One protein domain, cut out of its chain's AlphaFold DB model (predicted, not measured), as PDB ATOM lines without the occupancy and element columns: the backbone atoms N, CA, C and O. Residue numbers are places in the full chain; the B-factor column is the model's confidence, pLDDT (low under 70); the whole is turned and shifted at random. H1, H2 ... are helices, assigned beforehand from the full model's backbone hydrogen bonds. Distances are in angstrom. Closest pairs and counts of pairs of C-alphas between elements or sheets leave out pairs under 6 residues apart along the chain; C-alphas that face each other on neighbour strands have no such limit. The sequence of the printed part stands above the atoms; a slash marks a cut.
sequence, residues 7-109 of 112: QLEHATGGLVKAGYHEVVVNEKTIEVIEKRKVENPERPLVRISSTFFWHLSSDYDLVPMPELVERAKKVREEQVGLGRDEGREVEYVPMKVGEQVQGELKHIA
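AT A GLANCE: This is residues 7 to 109 of the 112 residues of an uncharacterized protein of Candidatus Bathyarchaeota archaeon (UniProt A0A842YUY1). A long open loop of chain sticks out from a loose group of three helices, H1, H3 and H4, and has the fourth helix, H2, at its far end. The two sides of this loop stand free in residues 20 to 31, of which 27 to 31 belong to H2, and in residues 46 to 53, as do residues 38 to 43, of which 38 and 39 belong to H2. The printed part has 103 residues with four named helices, in the order H1, H2, H3, H4, and no named strand; the class is all helix, though only 45 residues are in named elements. The whole is extended, with a radius of gyration of the C-alphas of 20.4 A and spans of 57 by 39 by 23 A.

HOW THE PARTS SIT: The longest helix, H3, residues 66 to 81, touches no other helix. It is apart from H1, residues 7 to 11, but only just, with their closest C-alphas 8.3 A apart. H1 is close to but not clearly touching H4, residues 97 to 107; their closest C-alphas, those of Gln 7 and Val 97, are 7.5 A apart. H3 and H4 are apart. H2, residues 27 to 39, is apart from H1, H3 and H4. Residues 61 to 62 pair antiparallel with residues 95 to 96. Every O i to N i+4 pair is within hydrogen-bond range in H1, H2, H3 and H4.

IN THESE COORDINATES: H3 measures 23.1 A from first to last C-alpha, beginning at C-alpha 66 (124.958, 136.023, 153.301). H2 measures 18.3 A and ends at C-alpha 39 (111.914, 148.452, 99.819). H4 measures 15.7 A and ends at C-alpha 107 (103.623, 127.536, 137.759). H1 measures 6.1 A.

THE WHOLE: The C-alphas of Val 38 and Pro 66, the two farthest apart, are 57.6 A apart. The three links are long, with 15, 26 and 15 residues. The printed part has no cut, and no printed residue is under 70 in pLDDT.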
ATOM      1  N   GLN A   7     117.574 131.996 139.250       97.50
ATOM      2  CA  GLN A   7     118.660 131.346 139.997       97.50
ATOM      3  C   GLN A   7     119.687 132.367 140.509       97.50
ATOM      4  O   GLN A   7     120.109 132.285 141.658       97.50
ATOM      5  N   LEU A   8     120.047 133.367 139.693       97.62
ATOM      6  CA  LEU A   8     120.954 134.435 140.121       97.62
ATOM      7  C   LEU A   8     120.277 135.361 141.137       97.62
ATOM      8  O   LEU A   8     120.900 135.752 142.120       97.62
ATOM      9  N   GLU A   9     118.997 135.676 140.940       97.31
ATOM     10  CA  GLU A   9     118.241 136.442 141.936       97.31
ATOM     11  C   GLU A   9     118.231 135.740 143.296       97.31
ATOM     12  O   GLU A   9     118.590 136.347 144.304       97.31
ATOM     13  N   HIS A  10     117.927 134.443 143.310       97.81
ATOM     14  CA  HIS A  10     117.903 133.642 144.524       97.81
ATOM     15  C   HIS A  10     119.276 133.584 145.205       97.81
ATOM     16  O   HIS A  10     119.394 133.895 146.390       97.81
ATOM     17  N   ALA A  11     120.332 133.239 144.461       97.75
ATOM     18  CA  ALA A  11     121.685 133.125 145.008       97.75
ATOM     19  C   ALA A  11     122.201 134.449 145.602       97.75
ATOM     20  O   ALA A  11     122.993 134.452 146.543       97.75
ATOM     21  N   THR A  12     121.736 135.584 145.076       97.69
ATOM     22  CA  THR A  12     122.133 136.918 145.546       97.69
ATOM     23  C   THR A  12     121.204 137.498 146.616       97.69
ATOM     24  O   THR A  12     121.383 138.652 147.003       97.69
ATOM     25  N   GLY A  13     120.209 136.740 147.090       96.69
ATOM     26  CA  GLY A  13     119.246 137.236 148.074       96.69
ATOM     27  C   GLY A  13     118.400 138.400 147.556       96.69
ATOM     28  O   GLY A  13     118.014 139.276 148.325       96.69
ATOM     29  N   GLY A  14     118.173 138.465 146.243       95.75
ATOM     30  CA  GLY A  14     117.424 139.542 145.609       95.75
ATOM     31  C   GLY A  14     118.211 140.833 145.379       95.75
ATOM     32  O   GLY A  14     117.588 141.822 144.994       95.75
ATOM     33  N   LEU A  15     119.539 140.848 145.575       96.31
ATOM     34  CA  LEU A  15     120.388 141.990 145.200       96.31
ATOM     35  C   LEU A  15     120.375 142.223 143.681       96.31
ATOM     36  O   LEU A  15     120.329 143.363 143.224       96.31
ATOM     37  N   VAL A  16     120.429 141.143 142.895       96.25
ATOM     38  CA  VAL A  16     120.260 141.182 141.438       96.25
ATOM     39  C   VAL A  16     118.867 140.668 141.110       96.25
ATOM     40  O   VAL A  16     118.563 139.524 141.413       96.25
ATOM     41  N   LYS A  17     118.024 141.478 140.465       93.94
ATOM     42  CA  LYS A  17     116.644 141.085 140.137       93.94
ATOM     43  C   LYS A  17     116.541 140.372 138.790       93.94
ATOM     44  O   LYS A  17     117.134 140.801 137.796       93.94
ATOM     45  N   ALA A  18     115.729 139.322 138.732       95.25
ATOM     46  CA  ALA A  18     115.276 138.696 137.503       95.25
ATOM     47  C   ALA A  18     114.177 139.570 136.876       95.25
ATOM     48  O   ALA A  18     113.007 139.504 137.245       95.25
ATOM     49  N   GLY A  19     114.570 140.431 135.936       90.31
ATOM     50  CA  GLY A  19     113.656 141.382 135.300       90.31
ATOM     51  C   GLY A  19     112.577 140.724 134.429       90.31
ATOM     52  O   GLY A  19     112.806 139.691 133.795       90.31
ATOM     53  N   TYR A  20     111.412 141.366 134.347       91.62
ATOM     54  CA  TYR A  20     110.388 141.026 133.361       91.62
ATOM     55  C   TYR A  20     110.770 141.606 131.996       91.62
ATOM     56  O   TYR A  20     111.112 142.784 131.891       91.62
ATOM     57  N   HIS A  21     110.703 140.785 130.953       94.19
ATOM     58  CA  HIS A  21     110.847 141.241 129.579       94.19
ATOM     59  C   HIS A  21     109.792 140.581 128.701       94.19
ATOM     60  O   HIS A  21     109.468 139.406 128.861       94.19
ATOM     61  N   GLU A  22     109.307 141.339 127.729       95.25
ATOM     62  CA  GLU A  22     108.378 140.867 126.715       95.25
ATOM     63  C   GLU A  22     108.769 141.415 125.341       95.25
ATOM     64  O   GLU A  22     109.524 142.382 125.211       95.25
ATOM     65  N   VAL A  23     108.273 140.762 124.295       94.19
ATOM     66  CA  VAL A  23     108.420 141.221 122.916       94.19
ATOM     67  C   VAL A  23     107.033 141.586 122.417       94.19
ATOM     68  O   VAL A  23     106.214 140.702 122.182       94.19
ATOM     69  N   VAL A  24     106.797 142.880 122.227       95.62
ATOM     70  CA  VAL A  24     105.514 143.419 121.765       95.62
ATOM     71  C   VAL A  24     105.636 144.023 120.369       95.62
ATOM     72  O   VAL A  24     106.712 144.454 119.952       95.62
ATOM     73  N   VAL A  25     104.515 144.070 119.652       96.62
ATOM     74  CA  VAL A  25     104.385 144.858 118.423       96.62
ATOM     75  C   VAL A  25     103.994 146.276 118.820       96.62
ATOM     76  O   VAL A  25     102.974 146.476 119.469       96.62
ATOM     77  N   ASN A  26     104.805 147.252 118.424       97.12
ATOM     78  CA  ASN A  26     104.539 148.677 118.625       97.12
ATOM     79  C   ASN A  26     104.531 149.432 117.289       97.12
ATOM     80  O   ASN A  26     104.796 148.849 116.236       97.12
ATOM     81  N   GLU A  27     104.284 150.738 117.327       98.31
ATOM     82  CA  GLU A  27     104.209 151.601 116.143       98.31
ATOM     83  C   GLU A  27     105.484 151.499 115.300       98.31
ATOM     84  O   GLU A  27     105.417 151.301 114.090       98.31
ATOM     85  N   LYS A  28     106.655 151.488 115.948       97.38
ATOM     86  CA  LYS A  28     107.949 151.319 115.266       97.38
ATOM     87  C   LYS A  28     108.060 149.979 114.544       97.38
ATOM     88  O   LYS A  28     108.690 149.886 113.495       97.38
ATOM     89  N   THR A  29     107.466 148.925 115.100       96.69
ATOM     90  CA  THR A  29     107.422 147.611 114.451       96.69
ATOM     91  C   THR A  29     106.579 147.676 113.178       96.69
ATOM     92  O   THR A  29     107.009 147.163 112.145       96.69
ATOM     93  N   ILE A  30     105.425 148.352 113.228       98.06
ATOM     94  CA  ILE A  30     104.551 148.562 112.064       98.06
ATOM     95  C   ILE A  30     105.249 149.410 110.997       98.06
ATOM     96  O   ILE A  30     105.283 149.014 109.836       98.06
ATOM     97  N   GLU A  31     105.881 150.519 111.378       98.06
ATOM     98  CA  GLU A  31     106.642 151.381 110.462       98.06
ATOM     99  C   GLU A  31     107.738 150.605 109.721       98.06
ATOM    100  O   GLU A  31     107.884 150.724 108.503       98.06
ATOM    101  N   VAL A  32     108.494 149.767 110.441       96.25
ATOM    102  CA  VAL A  32     109.535 148.919 109.844       96.25
ATOM    103  C   VAL A  32     108.930 147.901 108.880       96.25
ATOM    104  O   VAL A  32     109.501 147.679 107.812       96.25
ATOM    105  N   ILE A  33     107.790 147.297 109.224       97.31
ATOM    106  CA  ILE A  33     107.076 146.361 108.348       97.31
ATOM    107  C   ILE A  33     106.648 147.053 107.051       97.31
ATOM    108  O   ILE A  33     106.974 146.558 105.971       97.31
ATOM    109  N   GLU A  34     105.966 148.197 107.140       97.88
ATOM    110  CA  GLU A  34     105.457 148.919 105.968       97.88
ATOM    111  C   GLU A  34     106.594 149.407 105.070       97.88
ATOM    112  O   GLU A  34     106.575 149.188 103.858       97.88
ATOM    113  N   LYS A  35     107.660 149.954 105.664       97.62
ATOM    114  CA  LYS A  35     108.870 150.324 104.926       97.62
ATOM    115  C   LYS A  35     109.478 149.124 104.193       97.62
ATOM    116  O   LYS A  35     109.860 149.228 103.028       97.62
ATOM    117  N   ARG A  36     109.555 147.964 104.853       96.69
ATOM    118  CA  ARG A  36     110.180 146.765 104.281       96.69
ATOM    119  C   ARG A  36     109.384 146.175 103.123       96.69
ATOM    120  O   ARG A  36     110.010 145.708 102.177       96.69
ATOM    121  N   LYS A  37     108.049 146.240 103.173       97.06
ATOM    122  CA  LYS A  37     107.170 145.827 102.065       97.06
ATOM    123  C   LYS A  37     107.444 146.620 100.785       97.06
ATOM    124  O   LYS A  37     107.390 146.046  99.706       97.06
ATOM    125  N   VAL A  38     107.761 147.911 100.909       97.88
ATOM    126  CA  VAL A  38     108.094 148.772  99.762       97.88
ATOM    127  C   VAL A  38     109.523 148.524  99.280       97.88
ATOM    128  O   VAL A  38     109.754 148.340  98.090       97.88
ATOM    129  N   GLU A  39     110.495 148.509 100.193       97.88
ATOM    130  CA  GLU A  39     111.914 148.452  99.819       97.88
ATOM    131  C   GLU A  39     112.392 147.049  99.416       97.88
ATOM    132  O   GLU A  39     113.377 146.918  98.696       97.88
ATOM    133  N   ASN A  40     111.772 145.990  99.945       97.00
ATOM    134  CA  ASN A  40     112.212 144.602  99.770       97.00
ATOM    135  C   ASN A  40     111.001 143.639  99.697       97.00
ATOM    136  O   ASN A  40     110.870 142.782 100.575       97.00
ATOM    137  N   PRO A  41     110.121 143.753  98.683       95.94
ATOM    138  CA  PRO A  41     108.845 143.026  98.629       95.94
ATOM    139  C   PRO A  41     108.990 141.495  98.659       95.94
ATOM    140  O   PRO A  41     108.170 140.814  99.267       95.94
ATOM    141  N   GLU A  42     110.070 140.956  98.092       97.31
ATOM    142  CA  GLU A  42     110.332 139.508  98.048       97.31
ATOM    143  C   GLU A  42     110.923 138.947  99.356       97.31
ATOM    144  O   GLU A  42     111.086 137.735  99.507       97.31
ATOM    145  N   ARG A  43     111.298 139.804 100.321       95.00
ATOM    146  CA  ARG A  43     111.931 139.360 101.571       95.00
ATOM    147  C   ARG A  43     110.878 139.129 102.663       95.00
ATOM    148  O   ARG A  43     110.173 140.067 103.029       95.00
ATOM    149  N   PRO A  44     110.829 137.939 103.290       94.75
ATOM    150  CA  PRO A  44     109.850 137.653 104.332       94.75
ATOM    151  C   PRO A  44     110.080 138.503 105.592       94.75
ATOM    152  O   PRO A  44     111.216 138.775 105.987       94.75
ATOM    153  N   LEU A  45     108.986 138.862 106.271       95.50
ATOM    154  CA  LEU A  45     108.966 139.689 107.488       95.50
ATOM    155  C   LEU A  45     109.269 138.895 108.773       95.50
ATOM    156  O   LEU A  45     108.744 139.185 109.847       95.50
ATOM    157  N   VAL A  46     110.101 137.858 108.676       94.06
ATOM    158  CA  VAL A  46     110.399 136.971 109.805       94.06
ATOM    159  C   VAL A  46     111.261 137.669 110.858       94.06
ATOM    160  O   VAL A  46     112.290 138.271 110.548       94.06
ATOM    161  N   ARG A  47     110.870 137.526 112.128       93.81
ATOM    162  CA  ARG A  47     111.691 137.882 113.288       93.81
ATOM    163  C   ARG A  47     112.248 136.605 113.904       93.81
ATOM    164  O   ARG A  47     111.492 135.789 114.419       93.81
ATOM    165  N   ILE A  48     113.567 136.456 113.870       93.38
ATOM    166  CA  ILE A  48     114.271 135.293 114.419       93.38
ATOM    167  C   ILE A  48     115.026 135.731 115.673       93.38
ATOM    168  O   ILE A  48     115.729 136.740 115.659       93.38
ATOM    169  N   SER A  49     114.899 134.958 116.746       95.12
ATOM    170  CA  SER A  49     115.709 135.101 117.954       95.12
ATOM    171  C   SER A  49     116.210 133.734 118.395       95.12
ATOM    172  O   SER A  49     115.445 132.775 118.403       95.12
ATOM    173  N   SER A  50     117.480 133.668 118.783       95.69
ATOM    174  CA  SER A  50     118.061 132.515 119.461       95.69
ATOM    175  C   SER A  50     118.452 132.948 120.865       95.69
ATOM    176  O   SER A  50     119.132 133.964 121.031       95.69
ATOM    177  N   THR A  51     117.991 132.200 121.861       95.50
ATOM    178  CA  THR A  51     118.227 132.482 123.277       95.50
ATOM    179  C   THR A  51     118.957 131.300 123.884       95.50
ATOM    180  O   THR A  51     118.567 130.154 123.670       95.50
ATOM    181  N   PHE A  52     120.001 131.581 124.655       96.69
ATOM    182  CA  PHE A  52     120.729 130.573 125.409       96.69
ATOM    183  C   PHE A  52     120.446 130.753 126.899       96.69
ATOM    184  O   PHE A  52     120.749 131.804 127.466       96.69
ATOM    185  N   PHE A  53     119.864 129.728 127.520       95.31
ATOM    186  CA  PHE A  53     119.626 129.692 128.959       95.31
ATOM    187  C   PHE A  53     120.769 128.945 129.634       95.31
ATOM    188  O   PHE A  53     120.952 127.746 129.429       95.31
ATOM    189  N   TRP A  54     121.549 129.672 130.426       95.81
ATOM    190  CA  TRP A  54     122.588 129.082 131.253       95.81
ATOM    191  C   TRP A  54     122.028 128.790 132.645       95.81
ATOM    192  O   TRP A  54     121.423 129.667 133.265       95.81
ATOM    193  N   HIS A  55     122.243 127.568 133.125       96.69
ATOM    194  CA  HIS A  55     121.783 127.100 134.428       96.69
ATOM    195  C   HIS A  55     122.948 126.540 135.240       96.69
ATOM    196  O   HIS A  55     123.908 126.003 134.683       96.69
ATOM    197  N   LEU A  56     122.816 126.618 136.561       96.88
ATOM    198  CA  LEU A  56     123.612 125.809 137.481       96.88
ATOM    199  C   LEU A  56     123.235 124.322 137.349       96.88
ATOM    200  O   LEU A  56     122.162 123.987 136.839       96.88
ATOM    201  N   SER A  57     124.113 123.431 137.823       97.81
ATOM    202  CA  SER A  57     123.824 121.988 137.864       97.81
ATOM    203  C   SER A  57     122.563 121.714 138.684       97.81
ATOM    204  O   SER A  57     122.334 122.372 139.695       97.81
ATOM    205  N   SER A  58     121.741 120.748 138.271       97.56
ATOM    206  CA  SER A  58     120.437 120.476 138.897       97.56
ATOM    207  C   SER A  58     120.533 120.021 140.357       97.56
ATOM    208  O   SER A  58     119.614 120.255 141.139       97.56
ATOM    209  N   ASP A  59     121.639 119.396 140.738       97.88
ATOM    210  CA  ASP A  59     121.944 118.921 142.087       97.88
ATOM    211  C   ASP A  59     122.653 119.965 142.965       97.88
ATOM    212  O   ASP A  59     122.905 119.709 144.148       97.88
ATOM    213  N   TYR A  60     122.945 121.147 142.418       98.19
ATOM    214  CA  TYR A  60     123.562 122.238 143.160       98.19
ATOM    215  C   TYR A  60     122.612 122.780 144.237       98.19
ATOM    216  O   TYR A  60     121.413 122.955 143.995       98.19
ATOM    217  N   ASP A  61     123.158 123.060 145.423       98.31
ATOM    218  CA  ASP A  61     122.444 123.716 146.518       98.31
ATOM    219  C   ASP A  61     122.333 125.216 146.242       98.31
ATOM    220  O   ASP A  61     123.294 125.976 146.361       98.31
ATOM    221  N   LEU A  62     121.136 125.649 145.860       98.25
ATOM    222  CA  LEU A  62     120.818 127.048 145.656       98.25
ATOM    223  C   LEU A  62     120.553 127.694 147.019       98.25
ATOM    224  O   LEU A  62     119.447 127.628 147.549       98.25
ATOM    225  N   VAL A  63     121.600 128.293 147.589       98.06
ATOM    226  CA  VAL A  63     121.575 128.962 148.897       98.06
ATOM    227  C   VAL A  63     121.942 130.438 148.719       98.06
ATOM    228  O   VAL A  63     122.948 130.727 148.063       98.06
ATOM    229  N   PRO A  64     121.182 131.388 149.295       97.75
ATOM    230  CA  PRO A  64     121.548 132.799 149.248       97.75
ATOM    231  C   PRO A  64     122.881 133.076 149.942       97.75
ATOM    232  O   PRO A  64     123.118 132.644 151.072       97.75
ATOM    233  N   MET A  65     123.745 133.849 149.289       97.75
ATOM    234  CA  MET A  65     125.035 134.253 149.844       97.75
ATOM    235  C   MET A  65     124.831 135.324 150.932       97.75
ATOM    236  O   MET A  65     124.339 136.407 150.601       97.75
ATOM    237  N   PRO A  66     125.245 135.098 152.198       96.62
ATOM    238  CA  PRO A  66     124.958 136.023 153.301       96.62
ATOM    239  C   PRO A  66     125.421 137.463 153.047       96.62
ATOM    240  O   PRO A  66     124.679 138.410 153.294       96.62
ATOM    241  N   GLU A  67     126.615 137.639 152.478       97.50
ATOM    242  CA  GLU A  67     127.160 138.965 152.154       97.50
ATOM    243  C   GLU A  67     126.298 139.729 151.136       97.50
ATOM    244  O   GLU A  67     126.179 140.954 151.207       97.50
ATOM    245  N   LEU A  68     125.675 139.015 150.193       97.88
ATOM    246  CA  LEU A  68     124.821 139.612 149.169       97.88
ATOM    247  C   LEU A  68     123.412 139.879 149.691       97.88
ATOM    248  O   LEU A  68     122.853 140.917 149.351       97.88
ATOM    249  N   VAL A  69     122.886 139.019 150.567       97.12
ATOM    250  CA  VAL A  69     121.623 139.255 151.287       97.12
ATOM    251  C   VAL A  69     121.703 140.549 152.097       97.12
ATOM    252  O   VAL A  69     120.838 141.415 151.979       97.12
ATOM    253  N   GLU A  70     122.769 140.731 152.879       96.56
ATOM    254  CA  GLU A  70     122.947 141.951 153.675       96.56
ATOM    255  C   GLU A  70     123.100 143.195 152.797       96.56
ATOM    256  O   GLU A  70     122.587 144.270 153.115       96.56
ATOM    257  N   ARG A  71     123.758 143.058 151.643       97.56
ATOM    258  CA  ARG A  71     123.832 144.141 150.662       97.56
ATOM    259  C   ARG A  71     122.474 144.432 150.016       97.56
ATOM    260  O   ARG A  71     122.170 145.602 149.799       97.56
ATOM    261  N   ALA A  72     121.659 143.413 149.738       96.06
ATOM    262  CA  ALA A  72     120.320 143.570 149.171       96.06
ATOM    263  C   ALA A  72     119.419 144.400 150.093       96.06
ATOM    264  O   ALA A  72     118.754 145.320 149.625       96.06
ATOM    265  N   LYS A  73     119.461 144.132 151.406       94.62
ATOM    266  CA  LYS A  73     118.708 144.893 152.417       94.62
ATOM    267  C   LYS A  73     119.068 146.378 152.403       94.62
ATOM    268  O   LYS A  73     118.182 147.215 152.272       94.62
ATOM    269  N   LYS A  74     120.368 146.700 152.431       95.69
ATOM    270  CA  LYS A  74     120.854 148.092 152.377       95.69
ATOM    271  C   LYS A  74     120.394 148.813 151.112       95.69
ATOM    272  O   LYS A  74     119.874 149.919 151.187       95.69
ATOM    273  N   VAL A  75     120.535 148.165 149.953       95.12
ATOM    274  CA  VAL A  75     120.090 148.741 148.673       95.12
ATOM    275  C   VAL A  75     118.580 148.981 148.677       95.12
ATOM    276  O   VAL A  75     118.132 150.024 148.206       95.12
ATOM    277  N   ARG A  76     117.793 148.057 149.237       93.06
ATOM    278  CA  ARG A  76     116.340 148.209 149.347       93.06
ATOM    279  C   ARG A  76     115.957 149.391 150.236       93.06
ATOM    280  O   ARG A  76     115.103 150.179 149.843       93.06
ATOM    281  N   GLU A  77     116.591 149.545 151.398       93.25
ATOM    282  CA  GLU A  77     116.382 150.695 152.292       93.25
ATOM    283  C   GLU A  77     116.694 152.024 151.587       93.25
ATOM    284  O   GLU A  77     115.909 152.972 151.662       93.25
ATOM    285  N   GLU A  78     117.794 152.077 150.827       95.00
ATOM    286  CA  GLU A  78     118.145 153.232 149.997       95.00
ATOM    287  C   GLU A  78     117.083 153.512 148.919       95.00
ATOM    288  O   GLU A  78     116.684 154.665 148.737       95.00
ATOM    289  N   GLN A  79     116.580 152.484 148.217       93.44
ATOM    290  CA  GLN A  79     115.520 152.654 147.211       93.44
ATOM    291  C   GLN A  79     114.218 153.175 147.834       93.44
ATOM    292  O   GLN A  79     113.604 154.089 147.276       93.44
ATOM    293  N   VAL A  80     113.834 152.666 149.009       92.38
ATOM    294  CA  VAL A  80     112.663 153.150 149.758       92.38
ATOM    295  C   VAL A  80     112.832 154.626 150.122       92.38
ATOM    296  O   VAL A  80     111.909 155.413 149.917       92.38
ATOM    297  N   GLY A  81     114.023 155.033 150.576       91.75
ATOM    298  CA  GLY A  81     114.345 156.440 150.844       91.75
ATOM    299  C   GLY A  81     114.232 157.351 149.613       91.75
ATOM    300  O   GLY A  81     113.934 158.536 149.746       91.75
ATOM    301  N   LEU A  82     114.407 156.797 148.409       94.88
ATOM    302  CA  LEU A  82     114.219 157.482 147.125       94.88
ATOM    303  C   LEU A  82     112.777 157.400 146.585       94.88
ATOM    304  O   LEU A  82     112.522 157.833 145.460       94.88
ATOM    305  N   GLY A  83     111.836 156.838 147.351       92.81
ATOM    306  CA  GLY A  83     110.436 156.674 146.949       92.81
ATOM    307  C   GLY A  83     110.203 155.571 145.913       92.81
ATOM    308  O   GLY A  83     109.177 155.577 145.235       92.81
ATOM    309  N   ARG A  84     111.150 154.640 145.754       90.69
ATOM    310  CA  ARG A  84     111.030 153.491 144.850       90.69
ATOM    311  C   ARG A  84     110.621 152.262 145.653       90.69
ATOM    312  O   ARG A  84     111.399 151.752 146.454       90.69
ATOM    313  N   ASP A  85     109.397 151.802 145.428       85.12
ATOM    314  CA  ASP A  85     108.874 150.588 146.048       85.12
ATOM    315  C   ASP A  85     109.238 149.355 145.204       85.12
ATOM    316  O   ASP A  85     108.824 149.230 144.052       85.12
ATOM    317  N   GLU A  86     110.017 148.441 145.783       83.44
ATOM    318  CA  GLU A  86     110.350 147.144 145.176       83.44
ATOM    319  C   GLU A  86     109.297 146.054 145.467       83.44
ATOM    320  O   GLU A  86     109.502 144.878 145.161       83.44
ATOM    321  N   GLY A  87     108.164 146.417 146.071       86.12
ATOM    322  CA  GLY A  87     107.066 145.517 146.392       86.12
ATOM    323  C   GLY A  87     107.300 144.750 147.690       86.12
ATOM    324  O   GLY A  87     107.888 145.256 148.647       86.12
ATOM    325  N   ARG A  88     106.817 143.505 147.756       85.94
ATOM    326  CA  ARG A  88     106.955 142.661 148.955       85.94
ATOM    327  C   ARG A  88     108.367 142.106 149.087       85.94
ATOM    328  O   ARG A  88     109.077 141.917 148.099       85.94
ATOM    329  N   GLU A  89     108.800 141.881 150.319       86.38
ATOM    330  CA  GLU A  89     110.038 141.153 150.568       86.38
ATOM    331  C   GLU A  89     109.842 139.675 150.227       86.38
ATOM    332  O   GLU A  89     108.778 139.106 150.475       86.38
ATOM    333  N   VAL A  90     110.851 139.090 149.581       90.25
ATOM    334  CA  VAL A  90     110.846 137.691 149.160       90.25
ATOM    335  C   VAL A  90     111.840 136.954 150.037       90.25
ATOM    336  O   VAL A  90     113.001 137.351 150.130       90.25
ATOM    337  N   GLU A  91     111.382 135.880 150.666       92.06
ATOM    338  CA  GLU A  91     112.255 134.962 151.380       92.06
ATOM    339  C   GLU A  91     112.835 133.941 150.393       92.06
ATOM    340  O   GLU A  91     112.105 133.202 149.730       92.06
ATOM    341  N   TYR A  92     114.161 133.912 150.282       95.75
ATOM    342  CA  TYR A  92     114.880 132.991 149.405       95.75
ATOM    343  C   TYR A  92     115.324 131.761 150.210       95.75
ATOM    344  O   TYR A  92     116.389 131.746 150.819       95.75
ATOM    345  N   VAL A  93     114.464 130.741 150.267       96.69
ATOM    346  CA  VAL A  93     114.709 129.517 151.051       96.69
ATOM    347  C   VAL A  93     115.662 128.569 150.306       96.69
ATOM    348  O   VAL A  93     115.425 128.320 149.122       96.69
ATOM    349  N   PRO A  94     116.680 127.988 150.973       97.94
ATOM    350  CA  PRO A  94     117.561 126.981 150.381       97.94
ATOM    351  C   PRO A  94     116.803 125.845 149.682       97.94
ATOM    352  O   PRO A  94     115.885 125.265 150.260       97.94
ATOM    353  N   MET A  95     117.213 125.501 148.461       97.94
ATOM    354  CA  MET A  95     116.640 124.390 147.686       97.94
ATOM    355  C   MET A  95     117.649 123.824 146.684       97.94
ATOM    356  O   MET A  95     118.676 124.448 146.413       97.94
ATOM    357  N   LYS A  96     117.359 122.676 146.067       98.44
ATOM    358  CA  LYS A  96     118.132 122.227 144.900       98.44
ATOM    359  C   LYS A  96     117.742 123.026 143.661       98.44
ATOM    360  O   LYS A  96     116.576 123.347 143.441       98.44
ATOM    361  N   VAL A  97     118.706 123.289 142.782       98.19
ATOM    362  CA  VAL A  97     118.444 123.966 141.499       98.19
ATOM    363  C   VAL A  97     117.393 123.222 140.664       98.19
ATOM    364  O   VAL A  97     116.539 123.849 140.040       98.19
ATOM    365  N   GLY A  98     117.412 121.889 140.668       97.50
ATOM    366  CA  GLY A  98     116.413 121.072 139.984       97.50
ATOM    367  C   GLY A  98     115.000 121.269 140.538       97.50
ATOM    368  O   GLY A  98     114.051 121.347 139.759       97.50
ATOM    369  N   GLU A  99     114.857 121.419 141.857       97.75
ATOM    370  CA  GLU A  99     113.572 121.706 142.512       97.75
ATOM    371  C   GLU A  99     113.071 123.101 142.138       97.75
ATOM    372  O   GLU A  99     111.895 123.261 141.809       97.75
ATOM    373  N   GLN A 100     113.974 124.089 142.097       96.88
ATOM    374  CA  GLN A 100     113.663 125.440 141.635       96.88
ATOM    375  C   GLN A 100     113.086 125.415 140.217       96.88
ATOM    376  O   GLN A 100     112.018 125.973 139.973       96.88
ATOM    377  N   VAL A 101     113.757 124.732 139.283       96.31
ATOM    378  CA  VAL A 101     113.293 124.621 137.892       96.31
ATOM    379  C   VAL A 101     111.941 123.910 137.816       96.31
ATOM    380  O   VAL A 101     111.040 124.388 137.133       96.31
ATOM    381  N   GLN A 102     111.759 122.800 138.535       96.25
ATOM    382  CA  GLN A 102     110.475 122.095 138.569       96.25
ATOM    383  C   GLN A 102     109.346 122.972 139.122       96.25
ATOM    384  O   GLN A 102     108.244 122.950 138.576       96.25
ATOM    385  N   GLY A 103     109.609 123.754 140.172       95.25
ATOM    386  CA  GLY A 103     108.649 124.706 140.732       95.25
ATOM    387  C   GLY A 103     108.204 125.744 139.703       95.25
ATOM    388  O   GLY A 103     107.007 125.940 139.499       95.25
ATOM    389  N   GLU A 104     109.155 126.341 138.980       94.00
ATOM    390  CA  GLU A 104     108.854 127.291 137.903       94.00
ATOM    391  C   GLU A 104     108.027 126.658 136.779       94.00
ATOM    392  O   GLU A 104     107.038 127.242 136.339       94.00
ATOM    393  N   LEU A 105     108.380 125.441 136.348       94.75
ATOM    394  CA  LEU A 105     107.643 124.723 135.304       94.75
ATOM    395  C   LEU A 105     106.205 124.387 135.725       94.75
ATOM    396  O   LEU A 105     105.297 124.484 134.898       94.75
ATOM    397  N   LYS A 106     105.974 124.047 137.001       94.12
ATOM    398  CA  LYS A 106     104.622 123.829 137.547       94.12
ATOM    399  C   LYS A 106     103.775 125.097 137.476       94.12
ATOM    400  O   LYS A 106     102.619 125.035 137.066       94.12
ATOM    401  N   HIS A 107     104.343 126.259 137.810       90.19
ATOM    402  CA  HIS A 107     103.623 127.536 137.759       90.19
ATOM    403  C   HIS A 107     103.162 127.927 136.349       90.19
ATOM    404  O   HIS A 107     102.164 128.634 136.217       90.19
ATOM    405  N   ILE A 108     103.846 127.446 135.309       91.19
ATOM    406  CA  ILE A 108     103.475 127.674 133.904       91.19
ATOM    407  C   ILE A 108     102.821 126.453 133.241       91.19
ATOM    408  O   ILE A 108     102.740 126.394 132.017       91.19
ATOM    409  N   ALA A 109     102.347 125.489 134.039       90.19
ATOM    410  CA  ALA A 109     101.653 124.283 133.581       90.19
ATOM    411  C   ALA A 109     102.448 123.421 132.575       90.19
ATOM    412  O   ALA A 109     101.866 122.722 131.747       90.19
TER     413      ALA A 109